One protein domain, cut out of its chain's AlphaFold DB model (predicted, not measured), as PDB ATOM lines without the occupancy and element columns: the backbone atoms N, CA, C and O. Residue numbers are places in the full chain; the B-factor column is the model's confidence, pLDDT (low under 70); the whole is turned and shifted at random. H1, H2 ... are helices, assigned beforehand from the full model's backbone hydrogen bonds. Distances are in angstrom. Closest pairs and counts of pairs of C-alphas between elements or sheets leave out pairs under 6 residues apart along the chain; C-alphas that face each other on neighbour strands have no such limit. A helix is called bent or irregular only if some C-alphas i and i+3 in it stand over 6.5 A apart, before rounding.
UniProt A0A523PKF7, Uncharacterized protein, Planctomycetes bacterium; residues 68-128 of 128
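Overview. This is residues 68 to 128 of the 128 residues of an uncharacterized protein of Planctomycetes bacterium (UniProt A0A523PKF7). This domain has little regular structure: a helical arm, H1 running on into the longer H2, stands free at one end, and a looping stretch without a named element, residues 93 to 128, makes the other end, with residues 121 to 128 sticking out as a tail. The printed part has 61 residues with two named helices, H1 then H2, and no named strand; the class is all helix, with 24 residues in named elements. It is extended, with a radius of gyration of the C-alphas of 20.3 A and spans of 69 by 21 by 14 A.

Along the chain. H1, residues 68 to 73, begins at C-alpha 68 (-59.941, -24.730, 4.811). H2, residues 75 to 92, measures 25.4 A and ends at C-alpha 92 (-43.715, -35.002, 36.897). It has a kink of 31 degrees near residue 86 and is only just irregular: C-alphas 86 and 89 are 6.9 A apart.

Arrangement. H1 and H2 meet only through their link, a tight one of 1 residue. Every O i to N i+4 pair is within hydrogen-bond range in H1; in H2, 12 of 14 are.

Size, cuts and confidence. The C-alphas of Ile 68 and Lys 128, the two farthest apart, are 70.2 A apart. The printed part has no cut. Mean pLDDT of the printed part is 72.1; 27 residues are under 70, among them residues 112 to 128.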
ATOM      1  N   ILE A  68     -61.283 -25.307   4.641       80.31
ATOM      2  CA  ILE A  68     -59.941 -24.730   4.811       80.31
ATOM      3  C   ILE A  68     -59.712 -24.234   6.249       80.31
ATOM      4  O   ILE A  68     -58.695 -24.576   6.847       80.31
ATOM      5  N   CYS A  69     -60.668 -23.512   6.848       77.38
ATOM      6  CA  CYS A  69     -60.547 -23.051   8.236       77.38
ATOM      7  C   CYS A  69     -60.469 -24.241   9.206       77.38
ATOM      8  O   CYS A  69     -59.632 -24.270  10.107       77.38
ATOM      9  N   LYS A  70     -61.278 -25.286   8.969       79.00
ATOM     10  CA  LYS A  70     -61.254 -26.531   9.758       79.00
ATOM     11  C   LYS A  70     -59.906 -27.240   9.676       79.00
ATOM     12  O   LYS A  70     -59.405 -27.687  10.704       79.00
ATOM     13  N   ALA A  71     -59.321 -27.321   8.483       83.06
ATOM     14  CA  ALA A  71     -58.015 -27.937   8.277       83.06
ATOM     15  C   ALA A  71     -56.887 -27.165   8.983       83.06
ATOM     16  O   ALA A  71     -55.958 -27.788   9.487       83.06
ATOM     17  N   LEU A  72     -56.994 -25.835   9.075       85.56
ATOM     18  CA  LEU A  72     -55.999 -24.995   9.741       85.56
ATOM     19  C   LEU A  72     -56.011 -25.148  11.274       85.56
ATOM     20  O   LEU A  72     -54.947 -25.123  11.887       85.56
ATOM     21  N   ILE A  73     -57.186 -25.328  11.894       85.38
ATOM     22  CA  ILE A  73     -57.315 -25.464  13.362       85.38
ATOM     23  C   ILE A  73     -57.178 -26.919  13.843       85.38
ATOM     24  O   ILE A  73     -56.773 -27.165  14.977       85.38
ATOM     25  N   ALA A  74     -57.454 -27.910  12.990       83.81
ATOM     26  CA  ALA A  74     -57.289 -29.328  13.317       83.81
ATOM     27  C   ALA A  74     -55.916 -29.725  13.923       83.81
ATOM     28  O   ALA A  74     -55.914 -30.534  14.854       83.81
ATOM     29  N   PRO A  75     -54.755 -29.196  13.473       88.12
ATOM     30  CA  PRO A  75     -53.461 -29.554  14.060       88.12
ATOM     31  C   PRO A  75     -53.194 -28.915  15.429       88.12
ATOM     32  O   PRO A  75     -52.356 -29.416  16.175       88.12
ATOM     33  N   THR A  76     -53.881 -27.833  15.795       88.25
ATOM     34  CA  THR A  76     -53.632 -27.105  17.048       88.25
ATOM     35  C   THR A  76     -53.816 -27.966  18.309       88.25
ATOM     36  O   THR A  76     -52.890 -28.000  19.120       88.25
ATOM     37  N   PRO A  77     -54.926 -28.713  18.505       86.38
ATOM     38  CA  PRO A  77     -55.070 -29.587  19.673       86.38
ATOM     39  C   PRO A  77     -54.047 -30.730  19.687       86.38
ATOM     40  O   PRO A  77     -53.608 -31.139  20.758       86.38
ATOM     41  N   ILE A  78     -53.625 -31.211  18.511       89.81
ATOM     42  CA  ILE A  78     -52.581 -32.238  18.394       89.81
ATOM     43  C   ILE A  78     -51.243 -31.672  18.872       89.81
ATOM     44  O   ILE A  78     -50.558 -32.308  19.666       89.81
ATOM     45  N   LEU A  79     -50.889 -30.459  18.443       92.62
ATOM     46  CA  LEU A  79     -49.648 -29.809  18.850       92.62
ATOM     47  C   LEU A  79     -49.621 -29.536  20.359       92.62
ATOM     48  O   LEU A  79     -48.611 -29.800  21.006       92.62
ATOM     49  N   ILE A  80     -50.742 -29.084  20.932       90.88
ATOM     50  CA  ILE A  80     -50.883 -28.910  22.385       90.88
ATOM     51  C   ILE A  80     -50.675 -30.242  23.107       90.88
ATOM     52  O   ILE A  80     -49.928 -30.288  24.081       90.88
ATOM     53  N   ALA A  81     -51.285 -31.328  22.625       90.88
ATOM     54  CA  ALA A  81     -51.106 -32.648  23.221       90.88
ATOM     55  C   ALA A  81     -49.639 -33.098  23.163       90.88
ATOM     56  O   ALA A  81     -49.101 -33.538  24.176       90.88
ATOM     57  N   VAL A  82     -48.967 -32.933  22.019       93.50
ATOM     58  CA  VAL A  82     -47.543 -33.272  21.861       93.50
ATOM     59  C   VAL A  82     -46.677 -32.498  22.854       93.50
ATOM     60  O   VAL A  82     -45.868 -33.107  23.546       93.50
ATOM     61  N   VAL A  83     -46.870 -31.182  22.965       92.94
ATOM     62  CA  VAL A  83     -46.124 -30.341  23.916       92.94
ATOM     63  C   VAL A  83     -46.403 -30.768  25.356       92.94
ATOM     64  O   VAL A  83     -45.470 -30.908  26.143       92.94
ATOM     65  N   PHE A  84     -47.665 -31.030  25.695       91.38
ATOM     66  CA  PHE A  84     -48.051 -31.463  27.033       91.38
ATOM     67  C   PHE A  84     -47.390 -32.791  27.412       91.38
ATOM     68  O   PHE A  84     -46.780 -32.884  28.472       91.38
ATOM     69  N   PHE A  85     -47.439 -33.802  26.539       91.38
ATOM     70  CA  PHE A  85     -46.807 -35.098  26.798       91.38
ATOM     71  C   PHE A  85     -45.278 -35.031  26.801       91.38
ATOM     72  O   PHE A  85     -44.653 -35.755  27.569       91.38
ATOM     73  N   ALA A  86     -44.677 -34.162  25.984       92.88
ATOM     74  CA  ALA A  86     -43.232 -33.952  25.982       92.88
ATOM     75  C   ALA A  86     -42.736 -33.310  27.289       92.88
ATOM     76  O   ALA A  86     -41.673 -33.678  27.780       92.88
ATOM     77  N   LEU A  87     -43.516 -32.391  27.869       89.88
ATOM     78  CA  LEU A  87     -43.201 -31.729  29.140       89.88
ATOM     79  C   LEU A  87     -43.606 -32.548  30.369       89.88
ATOM     80  O   LEU A  87     -43.067 -32.335  31.451       89.88
ATOM     81  N   LEU A  88     -44.542 -33.487  30.227       90.25
ATOM     82  CA  LEU A  88     -45.036 -34.296  31.335       90.25
ATOM     83  C   LEU A  88     -43.927 -35.001  32.138       90.25
ATOM     84  O   LEU A  88     -43.969 -34.878  33.359       90.25
ATOM     85  N   PRO A  89     -42.932 -35.696  31.544       87.81
ATOM     86  CA  PRO A  89     -41.859 -36.302  32.332       87.81
ATOM     87  C   PRO A  89     -40.982 -35.259  33.033       87.81
ATOM     88  O   PRO A  89     -40.559 -35.496  34.159       87.81
ATOM     89  N   ASP A  90     -40.752 -34.103  32.407       84.50
ATOM     90  CA  ASP A  90     -39.918 -33.032  32.964       84.50
ATOM     91  C   ASP A  90     -40.596 -32.316  34.141       84.50
ATOM     92  O   ASP A  90     -39.940 -31.869  35.069       84.50
ATOM     93  N   ILE A  91     -41.928 -32.248  34.159       83.88
ATOM     94  CA  ILE A  91     -42.678 -31.671  35.282       83.88
ATOM     95  C   ILE A  91     -42.948 -32.728  36.361       83.88
ATOM     96  O   ILE A  91     -42.879 -32.431  37.551       83.88
ATOM     97  N   ALA A  92     -43.270 -33.964  35.968       83.75
ATOM     98  CA  ALA A  92     -43.715 -35.002  36.897       83.75
ATOM     99  C   ALA A  92     -42.573 -35.729  37.622       83.75
ATOM    100  O   ALA A  92     -42.804 -36.260  38.705       83.75
ATOM    101  N   LEU A  93     -41.373 -35.790  37.035       80.38
ATOM    102  CA  LEU A  93     -40.222 -36.513  37.597       80.38
ATOM    103  C   LEU A  93     -39.114 -35.581  38.098       80.38
ATOM    104  O   LEU A  93     -38.027 -36.043  38.434       80.38
ATOM    105  N   ASN A  94     -39.358 -34.272  38.119       76.94
ATOM    106  CA  ASN A  94     -38.351 -33.304  38.517       76.94
ATOM    107  C   ASN A  94     -38.511 -32.926  39.991       76.94
ATOM    108  O   ASN A  94     -39.282 -32.042  40.371       76.94
ATOM    109  N   ASP A  95     -37.704 -33.592  40.814       73.06
ATOM    110  CA  ASP A  95     -37.648 -33.397  42.263       73.06
ATOM    111  C   ASP A  95     -37.226 -31.974  42.667       73.06
ATOM    112  O   ASP A  95     -37.451 -31.570  43.807       73.06
ATOM    113  N   ARG A  96     -36.654 -31.174  41.750       65.62
ATOM    114  CA  ARG A  96     -36.257 -29.785  42.038       65.62
ATOM    115  C   ARG A  96     -37.440 -28.815  42.127       65.62
ATOM    116  O   ARG A  96     -37.269 -27.722  42.661       65.62
ATOM    117  N   LEU A  97     -38.634 -29.176  41.641       67.62
ATOM    118  CA  LEU A  97     -39.829 -28.324  41.774       67.62
ATOM    119  C   LEU A  97     -40.452 -28.379  43.176       67.62
ATOM    120  O   LEU A  97     -41.298 -27.544  43.492       67.62
ATOM    121  N   ILE A  98     -40.048 -29.334  44.017       68.69
ATOM    122  CA  ILE A  98     -40.562 -29.484  45.380       68.69
ATOM    123  C   ILE A  98     -39.578 -28.814  46.342       68.69
ATOM    124  O   ILE A  98     -38.712 -29.466  46.919       68.69
ATOM    125  N   HIS A  99     -39.707 -27.501  46.498       71.25
ATOM    126  CA  HIS A  99     -38.939 -26.711  47.459       71.25
ATOM    127  C   HIS A  99     -39.853 -25.726  48.193       71.25
ATOM    128  O   HIS A  99     -40.915 -25.344  47.695       71.25
ATOM    129  N   GLU A 100     -39.465 -25.345  49.408       71.12
ATOM    130  CA  GLU A 100     -40.210 -24.365  50.193       71.12
ATOM    131  C   GLU A 100     -39.973 -22.949  49.639       71.12
ATOM    132  O   GLU A 100     -38.935 -22.652  49.040       71.12
ATOM    133  N   VAL A 101     -40.954 -22.055  49.792       70.38
ATOM    134  CA  VAL A 101     -40.834 -20.677  49.293       70.38
ATOM    135  C   VAL A 101     -39.732 -19.967  50.082       70.38
ATOM    136  O   VAL A 101     -39.920 -19.652  51.252       70.38
ATOM    137  N   GLY A 102     -38.588 -19.721  49.437       67.44
ATOM    138  CA  GLY A 102     -37.400 -19.128  50.067       67.44
ATOM    139  C   GLY A 102     -36.171 -20.040  50.117       67.44
ATOM    140  O   GLY A 102     -35.102 -19.548  50.451       67.44
ATOM    141  N   ASP A 103     -36.274 -21.308  49.702       67.94
ATOM    142  CA  ASP A 103     -35.154 -22.277  49.677       67.94
ATOM    143  C   ASP A 103     -34.029 -21.891  48.686       67.94
ATOM    144  O   ASP A 103     -32.936 -22.448  48.689       67.94
ATOM    145  N   GLN A 104     -34.300 -20.906  47.827       68.38
ATOM    146  CA  GLN A 104     -33.335 -20.315  46.900       68.38
ATOM    147  C   GLN A 104     -32.491 -19.200  47.531       68.38
ATOM    148  O   GLN A 104     -31.567 -18.726  46.877       68.38
ATOM    149  N   LEU A 105     -32.815 -18.738  48.743       70.06
ATOM    150  CA  LEU A 105     -32.119 -17.647  49.423       70.06
ATOM    151  C   LEU A 105     -31.292 -18.203  50.579       70.06
ATOM    152  O   LEU A 105     -31.821 -18.898  51.444       70.06
ATOM    153  N   ASP A 106     -30.009 -17.851  50.627       67.00
ATOM    154  CA  ASP A 106     -29.184 -18.118  51.802       67.00
ATOM    155  C   ASP A 106     -29.778 -17.368  53.017       67.00
ATOM    156  O   ASP A 106     -29.894 -16.136  52.961       67.00
ATOM    157  N   PRO A 107     -30.157 -18.057  54.112       69.06
ATOM    158  CA  PRO A 107     -30.725 -17.420  55.301       69.06
ATOM    159  C   PRO A 107     -29.814 -16.368  55.944       69.06
ATOM    160  O   PRO A 107     -30.295 -15.543  56.720       69.06
ATOM    161  N   VAL A 108     -28.507 -16.416  55.670       68.00
ATOM    162  CA  VAL A 108     -27.501 -15.546  56.290       68.00
ATOM    163  C   VAL A 108     -27.164 -14.353  55.397       68.00
ATOM    164  O   VAL A 108     -27.140 -13.223  55.880       68.00
ATOM    165  N   ASP A 109     -26.968 -14.591  54.098       73.38
ATOM    166  CA  ASP A 109     -26.449 -13.580  53.165       73.38
ATOM    167  C   ASP A 109     -27.484 -13.090  52.132       73.38
ATOM    168  O   ASP A 109     -27.224 -12.134  51.399       73.38
ATOM    169  N   GLY A 110     -28.660 -13.725  52.040       68.81
ATOM    170  CA  GLY A 110     -29.719 -13.369  51.086       68.81
ATOM    171  C   GLY A 110     -29.335 -13.569  49.614       68.81
ATOM    172  O   GLY A 110     -30.001 -13.042  48.721       68.81
ATOM    173  N   THR A 111     -28.247 -14.295  49.350       73.69
ATOM    174  CA  THR A 111     -27.767 -14.593  47.996       73.69
ATOM    175  C   THR A 111     -28.509 -15.790  47.404       73.69
ATOM    176  O   THR A 111     -29.029 -16.633  48.135       73.69
ATOM    177  N   ILE A 112     -28.596 -15.849  46.070       67.81
ATOM    178  CA  ILE A 112     -29.295 -16.936  45.374       67.81
ATOM    179  C   ILE A 112     -28.384 -18.167  45.334       67.81
ATOM    180  O   ILE A 112     -27.358 -18.148  44.650       67.81
ATOM    181  N   VAL A 113     -28.761 -19.232  46.041       68.88
ATOM    182  CA  VAL A 113     -28.046 -20.520  46.057       68.88
ATOM    183  C   VAL A 113     -28.686 -21.518  45.088       68.88
ATOM    184  O   VAL A 113     -29.894 -21.504  44.852       68.88
ATOM    185  N   GLU A 114     -27.868 -22.379  44.473       67.00
ATOM    186  CA  GLU A 114     -28.362 -23.395  43.539       67.00
ATOM    187  C   GLU A 114     -29.164 -24.467  44.298       67.00
ATOM    188  O   GLU A 114     -28.657 -25.069  45.245       67.00
ATOM    189  N   ILE A 115     -30.408 -24.727  43.873       62.16
ATOM    190  CA  ILE A 115     -31.261 -25.764  44.476       62.16
ATOM    191  C   ILE A 115     -30.605 -27.132  44.246       62.16
ATOM    192  O   ILE A 115     -30.605 -27.653  43.122       62.16
ATOM    193  N   GLY A 116     -30.038 -27.705  45.309       56.16
ATOM    194  CA  GLY A 116     -29.438 -29.036  45.313       56.16
ATOM    195  C   GLY A 116     -30.459 -30.135  45.005       56.16
ATOM    196  O   GLY A 116     -31.652 -30.005  45.270       56.16
ATOM    197  N   TYR A 117     -29.995 -31.239  44.418       47.28
ATOM    198  CA  TYR A 117     -30.850 -32.394  44.130       47.28
ATOM    199  C   TYR A 117     -31.396 -32.977  45.445       47.28
ATOM    200  O   TYR A 117     -30.627 -33.485  46.259       47.28
ATOM    201  N   GLY A 118     -32.714 -32.898  45.650       50.94
ATOM    202  CA  GLY A 118     -33.384 -33.437  46.829       50.94
ATOM    203  C   GLY A 118     -33.129 -32.652  48.119       50.94
ATOM    204  O   GLY A 118     -32.612 -33.228  49.076       50.94
ATOM    205  N   SER A 119     -33.571 -31.387  48.191       51.34
ATOM    206  CA  SER A 119     -33.594 -30.531  49.401       51.34
ATOM    207  C   SER A 119     -34.496 -31.049  50.546       51.34
ATOM    208  O   SER A 119     -35.149 -30.301  51.259       51.34
ATOM    209  N   ARG A 120     -34.485 -32.361  50.799       45.84
ATOM    210  CA  ARG A 120     -34.527 -32.943  52.149       45.84
ATOM    211  C   ARG A 120     -33.120 -33.004  52.761       45.84
ATOM    212  O   ARG A 120     -32.856 -33.846  53.620       45.84
ATOM    213  N   ALA A 121     -32.202 -32.131  52.347       46.78
ATOM    214  CA  ALA A 121     -31.018 -31.849  53.139       46.78
ATOM    215  C   ALA A 121     -31.494 -31.143  54.414       46.78
ATOM    216  O   ALA A 121     -31.662 -29.930  54.456       46.78
ATOM    217  N   VAL A 122     -31.803 -31.970  55.416       50.41
ATOM    218  CA  VAL A 122     -31.921 -31.645  56.835       50.41
ATOM    219  C   VAL A 122     -31.118 -30.391  57.125       50.41
ATOM    220  O   VAL A 122     -29.896 -30.431  57.040       50.41
ATOM    221  N   ASN A 123     -31.794 -29.299  57.468       44.59
ATOM    222  CA  ASN A 123     -31.141 -28.159  58.083       44.59
ATOM    223  C   ASN A 123     -30.651 -28.620  59.473       44.59
ATOM    224  O   ASN A 123     -31.484 -28.798  60.368       44.59
ATOM    225  N   PRO A 124     -29.340 -28.840  59.703       47.53
ATOM    226  CA  PRO A 124     -28.856 -29.233  61.023       47.53
ATOM    227  C   PRO A 124     -28.960 -28.080  62.039       47.53
ATOM    228  O   PRO A 124     -28.701 -28.292  63.221       47.53
ATOM    229  N   ALA A 125     -29.347 -26.871  61.611       49.91
ATOM    230  CA  ALA A 125     -29.526 -25.703  62.467       49.91
ATOM    231  C   ALA A 125     -30.978 -25.477  62.930       49.91
ATOM    232  O   ALA A 125     -31.203 -24.610  63.765       49.91
ATOM    233  N   ALA A 126     -31.956 -26.277  62.483       46.06
ATOM    234  CA  ALA A 126     -33.334 -26.208  62.999       46.06
ATOM    235  C   ALA A 126     -33.505 -26.871  64.387       46.06
ATOM    236  O   ALA A 126     -34.608 -26.925  64.927       46.06
ATOM    237  N   HIS A 127     -32.414 -27.382  64.965       39.34
ATOM    238  CA  HIS A 127     -32.382 -28.003  66.284       39.34
ATOM    239  C   HIS A 127     -31.251 -27.400  67.132       39.34
ATOM    240  O   HIS A 127     -30.288 -28.082  67.479       39.34
ATOM    241  N   LYS A 128     -31.353 -26.111  67.465       35.53
ATOM    242  CA  LYS A 128     -30.669 -25.511  68.617       35.53
ATOM    243  C   LYS A 128     -31.466 -24.352  69.190       35.53
ATOM    244  O   LYS A 128     -31.993 -23.559  68.386       35.53
TER     245      LYS A 128